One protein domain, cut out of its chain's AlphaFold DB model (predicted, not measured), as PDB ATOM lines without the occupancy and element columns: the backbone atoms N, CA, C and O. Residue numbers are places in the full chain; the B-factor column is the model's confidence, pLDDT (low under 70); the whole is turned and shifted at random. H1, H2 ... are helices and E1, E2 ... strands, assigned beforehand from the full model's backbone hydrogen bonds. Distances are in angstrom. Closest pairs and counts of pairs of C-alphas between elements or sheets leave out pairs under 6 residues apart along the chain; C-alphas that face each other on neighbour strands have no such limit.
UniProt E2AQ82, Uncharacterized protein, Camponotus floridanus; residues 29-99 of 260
ATOM      1  N   TYR A  29     -47.624  12.240  -7.449       95.12
ATOM      2  CA  TYR A  29     -46.219  12.533  -7.695       95.12
ATOM      3  C   TYR A  29     -46.076  14.008  -8.060       95.12
ATOM      4  O   TYR A  29     -46.866  14.513  -8.856       95.12
ATOM      5  N   ALA A  30     -45.073  14.681  -7.499       95.56
ATOM      6  CA  ALA A  30     -44.729  16.040  -7.902       95.56
ATOM      7  C   ALA A  30     -44.218  16.023  -9.345       95.56
ATOM      8  O   ALA A  30     -43.287  15.282  -9.675       95.56
ATOM      9  N   LEU A  31     -44.837  16.819 -10.213       95.50
ATOM     10  CA  LEU A  31     -44.585  16.771 -11.646       95.50
ATOM     11  C   LEU A  31     -43.150  17.215 -11.979       95.50
ATOM     12  O   LEU A  31     -42.490  16.578 -12.801       95.50
ATOM     13  N   ALA A  32     -42.626  18.213 -11.259       92.19
ATOM     14  CA  ALA A  32     -41.277  18.761 -11.435       92.19
ATOM     15  C   ALA A  32     -40.137  17.742 -11.220       92.19
ATOM     16  O   ALA A  32     -39.066  17.865 -11.821       92.19
ATOM     17  N   THR A  33     -40.354  16.728 -10.374       92.94
ATOM     18  CA  THR A  33     -39.333  15.726 -10.012       92.94
ATOM     19  C   THR A  33     -39.637  14.325 -10.546       92.94
ATOM     20  O   THR A  33     -38.770  13.449 -10.494       92.94
ATOM     21  N   CYS A  34     -40.837  14.097 -11.083       94.50
ATOM     22  CA  CYS A  34     -41.253  12.795 -11.591       94.50
ATOM     23  C   CYS A  34     -40.461  12.402 -12.849       94.50
ATOM     24  O   CYS A  34     -40.313  13.191 -13.788       94.50
ATOM     25  N   ARG A  35     -39.975  11.156 -12.885       96.81
ATOM     26  CA  ARG A  35     -39.213  10.585 -14.005       96.81
ATOM     27  C   ARG A  35     -39.889   9.330 -14.532       96.81
ATOM     28  O   ARG A  35     -40.504   8.583 -13.767       96.81
ATOM     29  N   THR A  36     -39.769   9.106 -15.834       96.69
ATOM     30  CA  THR A  36     -40.256   7.888 -16.472       96.69
ATOM     31  C   THR A  36     -39.340   6.704 -16.177       96.69
ATOM     32  O   THR A  36     -38.177   6.861 -15.810       96.69
ATOM     33  N   GLN A  37     -39.866   5.492 -16.314       95.56
ATOM     34  CA  GLN A  37     -39.139   4.274 -15.953       95.56
ATOM     35  C   GLN A  37     -38.189   3.782 -17.045       95.56
ATOM     36  O   GLN A  37     -37.165   3.187 -16.719       95.56
ATOM     37  N   HIS A  38     -38.521   3.991 -18.322       94.75
ATOM     38  CA  HIS A  38     -37.785   3.366 -19.422       94.75
ATOM     39  C   HIS A  38     -36.672   4.271 -19.936       94.75
ATOM     40  O   HIS A  38     -35.518   3.857 -19.976       94.75
ATOM     41  N   SER A  39     -36.988   5.516 -20.293       94.62
ATOM     42  CA  SER A  39     -35.984   6.492 -20.734       94.62
ATOM     43  C   SER A  39     -35.302   7.236 -19.590       94.62
ATOM     44  O   SER A  39     -34.269   7.862 -19.815       94.62
ATOM     45  N   ASN A  40     -35.855   7.176 -18.372       95.25
ATOM     46  CA  ASN A  40     -35.421   7.998 -17.240       95.25
ATOM     47  C   ASN A  40     -35.489   9.516 -17.533       95.25
ATOM     48  O   ASN A  40     -34.821  10.308 -16.863       95.25
ATOM     49  N   SER A  41     -36.286   9.935 -18.520       95.88
ATOM     50  CA  SER A  41     -36.570  11.343 -18.813       95.88
ATOM     51  C   SER A  41     -37.550  11.915 -17.795       95.88
ATOM     52  O   SER A  41     -38.300  11.181 -17.143       95.88
ATOM     53  N   ARG A  42     -37.558  13.239 -17.624       95.62
ATOM     54  CA  ARG A  42     -38.554  13.862 -16.746       95.62
ATOM     55  C   ARG A  42     -39.927  13.781 -17.405       95.62
ATOM     56  O   ARG A  42     -40.056  13.951 -18.614       95.62
ATOM     57  N   VAL A  43     -40.977  13.585 -16.609       96.12
ATOM     58  CA  VAL A  43     -42.354  13.559 -17.138       96.12
ATOM     59  C   VAL A  43     -42.694  14.875 -17.845       96.12
ATOM     60  O   VAL A  43     -43.358  14.852 -18.875       96.12
ATOM     61  N   ILE A  44     -42.172  16.003 -17.357       94.94
ATOM     62  CA  ILE A  44     -42.336  17.318 -17.995       94.94
ATOM     63  C   ILE A  44     -41.754  17.376 -19.412       94.94
ATOM     64  O   ILE A  44     -42.359  17.976 -20.295       94.94
ATOM     65  N   GLU A  45     -40.620  16.711 -19.652       94.81
ATOM     66  CA  GLU A  45     -39.992  16.646 -20.977       94.81
ATOM     67  C   GLU A  45     -40.878  15.831 -21.917       94.81
ATOM     68  O   GLU A  45     -41.160  16.265 -23.028       94.81
ATOM     69  N   LYS A  46     -41.420  14.706 -21.434       95.38
ATOM     70  CA  LYS A  46     -42.356  13.872 -22.199       95.38
ATOM     71  C   LYS A  46     -43.659  14.571 -22.544       95.38
ATOM     72  O   LYS A  46     -44.168  14.394 -23.647       95.38
ATOM     73  N   LEU A  47     -44.194  15.383 -21.638       95.25
ATOM     74  CA  LEU A  47     -45.365  16.204 -21.942       95.25
ATOM     75  C   LEU A  47     -45.041  17.256 -23.011       95.25
ATOM     76  O   LEU A  47     -45.836  17.439 -23.930       95.25
ATOM     77  N   GLY A  48     -43.868  17.892 -22.936       94.50
ATOM     78  CA  GLY A  48     -43.399  18.826 -23.961       94.50
ATOM     79  C   GLY A  48     -43.217  18.164 -25.331       94.50
ATOM     80  O   GLY A  48     -43.730  18.668 -26.327       94.50
ATOM     81  N   GLU A  49     -42.559  17.003 -25.378       94.00
ATOM     82  CA  GLU A  49     -42.381  16.204 -26.598       94.00
ATOM     83  C   GLU A  49     -43.730  15.811 -27.222       94.00
ATOM     84  O   GLU A  49     -43.912  15.942 -28.432       94.00
ATOM     85  N   LEU A  50     -44.693  15.379 -26.399       94.19
ATOM     86  CA  LEU A  50     -46.019  14.952 -26.852       94.19
ATOM     87  C   LEU A  50     -46.838  16.103 -27.449       94.19
ATOM     88  O   LEU A  50     -47.541  15.925 -28.444       94.19
ATOM     89  N   VAL A  51     -46.774  17.276 -26.821       94.25
ATOM     90  CA  VAL A  51     -47.480  18.481 -27.271       94.25
ATOM     91  C   VAL A  51     -46.833  19.061 -28.538       94.25
ATOM     92  O   VAL A  51     -47.528  19.590 -29.415       94.25
ATOM     93  N   GLY A  52     -45.517  18.892 -28.671       92.81
ATOM     94  CA  GLY A  52     -44.729  19.328 -29.813       92.81
ATOM     95  C   GLY A  52     -44.455  20.834 -29.823       92.81
ATOM     96  O   GLY A  52     -44.884  21.591 -28.959       92.81
ATOM     97  N   GLU A  53     -43.752  21.289 -30.857       91.75
ATOM     98  CA  GLU A  53     -43.169  22.641 -30.927       91.75
ATOM     99  C   GLU A  53     -44.192  23.783 -31.056       91.75
ATOM    100  O   GLU A  53     -43.846  24.953 -30.901       91.75
ATOM    101  N   ARG A  54     -45.456  23.474 -31.372       92.62
ATOM    102  CA  ARG A  54     -46.485  24.497 -31.628       92.62
ATOM    103  C   ARG A  54     -47.115  25.074 -30.364       92.62
ATOM    104  O   ARG A  54     -47.799  26.089 -30.463       92.62
ATOM    105  N   TYR A  55     -46.924  24.443 -29.210       93.56
ATOM    106  CA  TYR A  55     -47.534  24.883 -27.960       93.56
ATOM    107  C   TYR A  55     -46.533  24.790 -26.810       93.56
ATOM    108  O   TYR A  55     -45.638  23.951 -26.807       93.56
ATOM    109  N   MET A  56     -46.708  25.660 -25.817       90.88
ATOM    110  CA  MET A  56     -45.898  25.678 -24.605       90.88
ATOM    111  C   MET A  56     -46.697  25.084 -23.447       90.88
ATOM    112  O   MET A  56     -47.829  25.496 -23.200       90.88
ATOM    113  N   VAL A  57     -46.091  24.144 -22.725       91.50
ATOM    114  CA  VAL A  57     -46.638  23.603 -21.478       91.50
ATOM    115  C   VAL A  57     -46.055  24.412 -20.321       91.50
ATOM    116  O   VAL A  57     -44.837  24.466 -20.163       91.50
ATOM    117  N   VAL A  58     -46.912  25.066 -19.538       93.06
ATOM    118  CA  VAL A  58     -46.514  25.833 -18.346       93.06
ATOM    119  C   VAL A  58     -46.769  24.973 -17.118       93.06
ATOM    120  O   VAL A  58     -47.877  24.469 -16.956       93.06
ATOM    121  N   ILE A  59     -45.739  24.792 -16.291       93.56
ATOM    122  CA  ILE A  59     -45.761  23.930 -15.104       93.56
ATOM    123  C   ILE A  59     -45.195  24.716 -13.919       93.56
ATOM    124  O   ILE A  59     -44.140  25.341 -14.039       93.56
ATOM    125  N   SER A  60     -45.893  24.661 -12.793       92.94
ATOM    126  CA  SER A  60     -45.508  25.219 -11.496       92.94
ATOM    127  C   SER A  60     -44.846  24.152 -10.613       92.94
ATOM    128  O   SER A  60     -44.983  22.951 -10.851       92.94
ATOM    129  N   GLU A  61     -44.127  24.567  -9.568       92.19
ATOM    130  CA  GLU A  61     -43.463  23.625  -8.647       92.19
ATOM    131  C   GLU A  61     -44.458  22.769  -7.846       92.19
ATOM    132  O   GLU A  61     -44.160  21.615  -7.531       92.19
ATOM    133  N   ASP A  62     -45.653  23.309  -7.598       92.50
ATOM    134  CA  ASP A  62     -46.732  22.653  -6.854       92.50
ATOM    135  C   ASP A  62     -47.598  21.725  -7.723       92.50
ATOM    136  O   ASP A  62     -48.489  21.045  -7.209       92.50
ATOM    137  N   ASP A  63     -47.347  21.661  -9.036       94.62
ATOM    138  CA  ASP A  63     -48.124  20.806  -9.929       94.62
ATOM    139  C   ASP A  63     -47.867  19.324  -9.645       94.62
ATOM    140  O   ASP A  63     -46.734  18.845  -9.498       94.62
ATOM    141  N   VAL A  64     -48.955  18.556  -9.636       95.75
ATOM    142  CA  VAL A  64     -48.934  17.129  -9.323       95.75
ATOM    143  C   VAL A  64     -49.593  16.298 -10.416       95.75
ATOM    144  O   VAL A  64     -50.506  16.725 -11.123       95.75
ATOM    145  N   ILE A  65     -49.143  15.051 -10.536       96.50
ATOM    146  CA  ILE A  65     -49.719  14.057 -11.439       96.50
ATOM    147  C   ILE A  65     -50.283  12.882 -10.646       96.50
ATOM    148  O   ILE A  65     -49.649  12.335  -9.735       96.50
ATOM    149  N   CYS A  66     -51.494  12.460 -11.008       96.50
ATOM    150  CA  CYS A  66     -52.110  11.288 -10.410       96.50
ATOM    151  C   CYS A  66     -51.394  10.004 -10.850       96.50
ATOM    152  O   CYS A  66     -50.799   9.917 -11.931       96.50
ATOM    153  N   ARG A  67     -51.511   8.953 -10.035       95.38
ATOM    154  CA  ARG A  67     -50.915   7.642 -10.330       95.38
ATOM    155  C   ARG A  67     -51.343   7.087 -11.689       95.38
ATOM    156  O   ARG A  67     -50.521   6.521 -12.406       95.38
ATOM    157  N   SER A  68     -52.611   7.260 -12.053       96.31
ATOM    158  CA  SER A  68     -53.159   6.763 -13.315       96.31
ATOM    159  C   SER A  68     -52.502   7.427 -14.527       96.31
ATOM    160  O   SER A  68     -52.127   6.733 -15.470       96.31
ATOM    161  N   CYS A  69     -52.307   8.748 -14.498       97.06
ATOM    162  CA  CYS A  69     -51.626   9.464 -15.576       97.06
ATOM    163  C   CYS A  69     -50.132   9.134 -15.610       97.06
ATOM    164  O   CYS A  69     -49.606   8.874 -16.687       97.06
ATOM    165  N   ALA A  70     -49.468   9.017 -14.455       96.19
ATOM    166  CA  ALA A  70     -48.067   8.596 -14.399       96.19
ATOM    167  C   ALA A  70     -47.843   7.205 -15.035       96.19
ATOM    168  O   ALA A  70     -46.871   6.999 -15.759       96.19
ATOM    169  N   ILE A  71     -48.760   6.251 -14.831       96.62
ATOM    170  CA  ILE A  71     -48.704   4.930 -15.488       96.62
ATOM    171  C   ILE A  71     -48.850   5.063 -17.009       96.62
ATOM    172  O   ILE A  71     -48.117   4.414 -17.752       96.62
ATOM    173  N   ARG A  72     -49.765   5.916 -17.487       96.94
ATOM    174  CA  ARG A  72     -49.959   6.146 -18.929       96.94
ATOM    175  C   ARG A  72     -48.729   6.769 -19.578       96.94
ATOM    176  O   ARG A  72     -48.342   6.318 -20.650       96.94
ATOM    177  N   ILE A  73     -48.094   7.738 -18.921       97.31
ATOM    178  CA  ILE A  73     -46.842   8.328 -19.409       97.31
ATOM    179  C   ILE A  73     -45.727   7.278 -19.455       97.31
ATOM    180  O   ILE A  73     -45.010   7.205 -20.444       97.31
ATOM    181  N   ASN A  74     -45.611   6.407 -18.449       97.25
ATOM    182  CA  ASN A  74     -44.636   5.310 -18.495       97.25
ATOM    183  C   ASN A  74     -44.906   4.328 -19.643       97.25
ATOM    184  O   ASN A  74     -43.973   3.849 -20.281       97.25
ATOM    185  N   HIS A  75     -46.175   4.044 -19.935       97.44
ATOM    186  CA  HIS A  75     -46.536   3.212 -21.077       97.44
ATOM    187  C   HIS A  75     -46.190   3.887 -22.412       97.44
ATOM    188  O   HIS A  75     -45.665   3.229 -23.308       97.44
ATOM    189  N   LEU A  76     -46.448   5.191 -22.540       96.75
ATOM    190  CA  LEU A  76     -46.039   5.979 -23.704       96.75
ATOM    191  C   LEU A  76     -44.515   5.929 -23.889       96.75
ATOM    192  O   LEU A  76     -44.043   5.573 -24.962       96.75
ATOM    193  N   ASP A  77     -43.760   6.181 -22.820       96.75
ATOM    194  CA  ASP A  77     -42.295   6.162 -22.816       96.75
ATOM    195  C   ASP A  77     -41.719   4.810 -23.271       96.75
ATOM    196  O   ASP A  77     -40.776   4.744 -24.063       96.75
ATOM    197  N   ARG A  78     -42.331   3.708 -22.821       97.19
ATOM    198  CA  ARG A  78     -41.976   2.363 -23.277       97.19
ATOM    199  C   ARG A  78     -42.173   2.205 -24.782       97.19
ATOM    200  O   ARG A  78     -41.269   1.731 -25.467       97.19
ATOM    201  N   LEU A  79     -43.348   2.587 -25.283       97.12
ATOM    202  CA  LEU A  79     -43.685   2.446 -26.697       97.12
ATOM    203  C   LEU A  79     -42.768   3.296 -27.578       97.12
ATOM    204  O   LEU A  79     -42.311   2.822 -28.612       97.12
ATOM    205  N   GLU A  80     -42.434   4.514 -27.161       95.50
ATOM    206  CA  GLU A  80     -41.486   5.367 -27.882       95.50
ATOM    207  C   GLU A  80     -40.097   4.730 -27.981       95.50
ATOM    208  O   GLU A  80     -39.438   4.801 -29.021       95.50
ATOM    209  N   MET A  81     -39.636   4.084 -26.908       95.44
ATOM    210  CA  MET A  81     -38.378   3.345 -26.924       95.44
ATOM    211  C   MET A  81     -38.445   2.129 -27.850       95.44
ATOM    212  O   MET A  81     -37.548   1.938 -28.670       95.44
ATOM    213  N   GLU A  82     -39.512   1.334 -27.766       96.62
ATOM    214  CA  GLU A  82     -39.716   0.171 -28.635       96.62
ATOM    215  C   GLU A  82     -39.792   0.588 -30.115       96.62
ATOM    216  O   GLU A  82     -39.120  -0.010 -30.955       96.62
ATOM    217  N   MET A  83     -40.510   1.665 -30.441       96.44
ATOM    218  CA  MET A  83     -40.593   2.202 -31.802       96.44
ATOM    219  C   MET A  83     -39.243   2.696 -32.323       96.44
ATOM    220  O   MET A  83     -38.887   2.383 -33.462       96.44
ATOM    221  N   ARG A  84     -38.473   3.436 -31.511       94.69
ATOM    222  CA  ARG A  84     -37.112   3.862 -31.880       94.69
ATOM    223  C   ARG A  84     -36.215   2.658 -32.138       94.69
ATOM    224  O   ARG A  84     -35.578   2.592 -33.186       94.69
ATOM    225  N   ASN A  85     -36.253   1.665 -31.255       95.25
ATOM    226  CA  ASN A  85     -35.479   0.443 -31.415       95.25
ATOM    227  C   ASN A  85     -35.854  -0.286 -32.706       95.25
ATOM    228  O   ASN A  85     -34.972  -0.631 -33.487       95.25
ATOM    229  N   ILE A  86     -37.141  -0.514 -32.972       97.12
ATOM    230  CA  ILE A  86     -37.588  -1.200 -34.193       97.12
ATOM    231  C   ILE A  86     -37.153  -0.419 -35.437       97.12
ATOM    232  O   ILE A  86     -36.580  -1.011 -36.353       97.12
ATOM    233  N   ARG A  87     -37.351   0.906 -35.448       96.12
ATOM    234  CA  ARG A  87     -36.893   1.786 -36.531       96.12
ATOM    235  C   ARG A  87     -35.397   1.603 -36.780       96.12
ATOM    236  O   ARG A  87     -34.997   1.384 -37.917       96.12
ATOM    237  N   ASP A  88     -34.590   1.611 -35.729       95.12
ATOM    238  CA  ASP A  88     -33.140   1.453 -35.821       95.12
ATOM    239  C   ASP A  88     -32.699   0.077 -36.320       95.12
ATOM    240  O   ASP A  88     -31.679  -0.041 -36.998       95.12
ATOM    241  N   HIS A  89     -33.433  -0.984 -35.990       95.94
ATOM    242  CA  HIS A  89     -33.156  -2.312 -36.536       95.94
ATOM    243  C   HIS A  89     -33.472  -2.369 -38.032       95.94
ATOM    244  O   HIS A  89     -32.646  -2.836 -38.812       95.94
ATOM    245  N   VAL A  90     -34.630  -1.848 -38.443       96.00
ATOM    246  CA  VAL A  90     -35.023  -1.807 -39.859       96.00
ATOM    247  C   VAL A  90     -34.048  -0.960 -40.675       96.00
ATOM    248  O   VAL A  90     -33.593  -1.410 -41.724       96.00
ATOM    249  N   LEU A  91     -33.677   0.227 -40.186       94.12
ATOM    250  CA  LEU A  91     -32.729   1.105 -40.873       94.12
ATOM    251  C   LEU A  91     -31.362   0.438 -41.038       94.12
ATOM    252  O   LEU A  91     -30.851   0.420 -42.152       94.12
ATOM    253  N   ARG A  92     -30.836  -0.225 -40.000       93.38
ATOM    254  CA  ARG A  92     -29.577  -0.984 -40.102       93.38
ATOM    255  C   ARG A  92     -29.636  -2.105 -41.143       93.38
ATOM    256  O   ARG A  92     -28.667  -2.335 -41.864       93.38
ATOM    257  N   PHE A  93     -30.766  -2.809 -41.258       94.88
ATOM    258  CA  PHE A  93     -30.924  -3.819 -42.309       94.88
ATOM    259  C   PHE A  93     -30.923  -3.206 -43.712       94.88
ATOM    260  O   PHE A  93     -30.365  -3.806 -44.631       94.88
ATOM    261  N   LEU A  94     -31.520  -2.025 -43.886       93.81
ATOM    262  CA  LEU A  94     -31.523  -1.316 -45.165       93.81
ATOM    263  C   LEU A  94     -30.133  -0.768 -45.504       93.81
ATOM    264  O   LEU A  94     -29.669  -0.996 -46.617       93.81
ATOM    265  N   GLU A  95     -29.444  -0.144 -44.549       92.56
ATOM    266  CA  GLU A  95     -28.067   0.344 -44.715       92.56
ATOM    267  C   GLU A  95     -27.153  -0.788 -45.198       92.56
ATOM    268  O   GLU A  95     -26.513  -0.676 -46.243       92.56
ATOM    269  N   LYS A  96     -27.219  -1.954 -44.542       93.31
ATOM    270  CA  LYS A  96     -26.465  -3.140 -44.964       93.31
ATOM    271  C   LYS A  96     -26.872  -3.653 -46.348       93.31
ATOM    272  O   LYS A  96     -26.008  -4.038 -47.134       93.31
ATOM    273  N   LYS A  97     -28.173  -3.693 -46.653       94.75
ATOM    274  CA  LYS A  97     -28.695  -4.208 -47.931       94.75
ATOM    275  C   LYS A  97     -28.265  -3.354 -49.123       94.75
ATOM    276  O   LYS A  97     -28.047  -3.902 -50.199       94.75
ATOM    277  N   TYR A  98     -28.162  -2.043 -48.931       94.69
ATOM    278  CA  TYR A  98     -27.786  -1.087 -49.972       94.69
ATOM    279  C   TYR A  98     -26.321  -0.636 -49.883       94.69
ATOM    280  O   TYR A  98     -25.913   0.206 -50.676       94.69
ATOM    281  N   SER A  99     -25.534  -1.211 -48.963       92.06
ATOM    282  CA  SER A  99     -24.126  -0.851 -48.728       92.06
ATOM    283  C   SER A  99     -23.928   0.649 -48.467       92.06
ATOM    284  O   SER A  99     -22.992   1.256 -48.983       92.06
TER     285      SER A  99
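Overview. This is residues 29 to 99 of the 260 residues of an uncharacterized protein of Camponotus floridanus (UniProt E2AQ82). One long straight helix, H2, runs from a small head at its first residues out into a bare arm, residues 83 to 99, which stands free and makes much of the length. The head holds the short helix H1, set at a steep angle to H2, two long loops, residues 29 to 42 and 52 to 63, and the short strand E1, which leads straight into H2. The printed part has 71 residues, with two named helices and one named strand in the order H1, E1, H2, and its class is mostly helix. The whole is loose, with a radius of gyration of the C-alphas of 15.8 A, and its C-alphas span 53 by 26 by 16 A.

Along the chain. The printed part begins at Tyr 29, C-alpha at (-46.219, 12.533, -7.695), and residues 29 to 42 hold no named element. H1 follows, residues 43 to 51, 12.4 A from first to last C-alpha, beginning at C-alpha 43 at (-42.354, 13.559, -17.138). Residues 52 to 63 again hold no named element. E1 is residues 64 to 66. H2 is residues 67 to 98, 46.7 A from first to last C-alpha, and ends at C-alpha 98 at (-27.786, -1.087, -49.972).

Arrangement. Residues 29 to 30 pair with residues 64 to 65 of E1, antiparallel, in a pairing too short for residues 29 to 30 to be a named strand. E1 pairs with no named strand. H1 and H2 only just touch, with 3 pairs of C-alphas within 8 A, and H2 does so with residues 73 to 77 alone. Their closest C-alphas are those of Val 43 and Ile 73, 7.3 A apart. Their lines stand at a steep tilt of 64 degrees, and they run the same way. H1 and E1 are apart. E1 and H2 meet only through their link. In H1 and H2 every O i to N i+4 pair is within hydrogen-bond range.

Size, cuts and confidence. The two C-alphas farthest apart are those of Asp 62 and Ser 99, 53.1 A. Without the free residues 83 to 99, of which 83 to 98 belong to H2, the body has 54 residues, spans 31 by 27 by 17 A and has a radius of gyration of 10.8 A. The link from H1 to E1, with 12 residues, is long, and the link from E1 to H2, with 0 residues between them, is tight. The printed part has no cut. The mean pLDDT of the printed part is 94.9, and no printed residue is under 70.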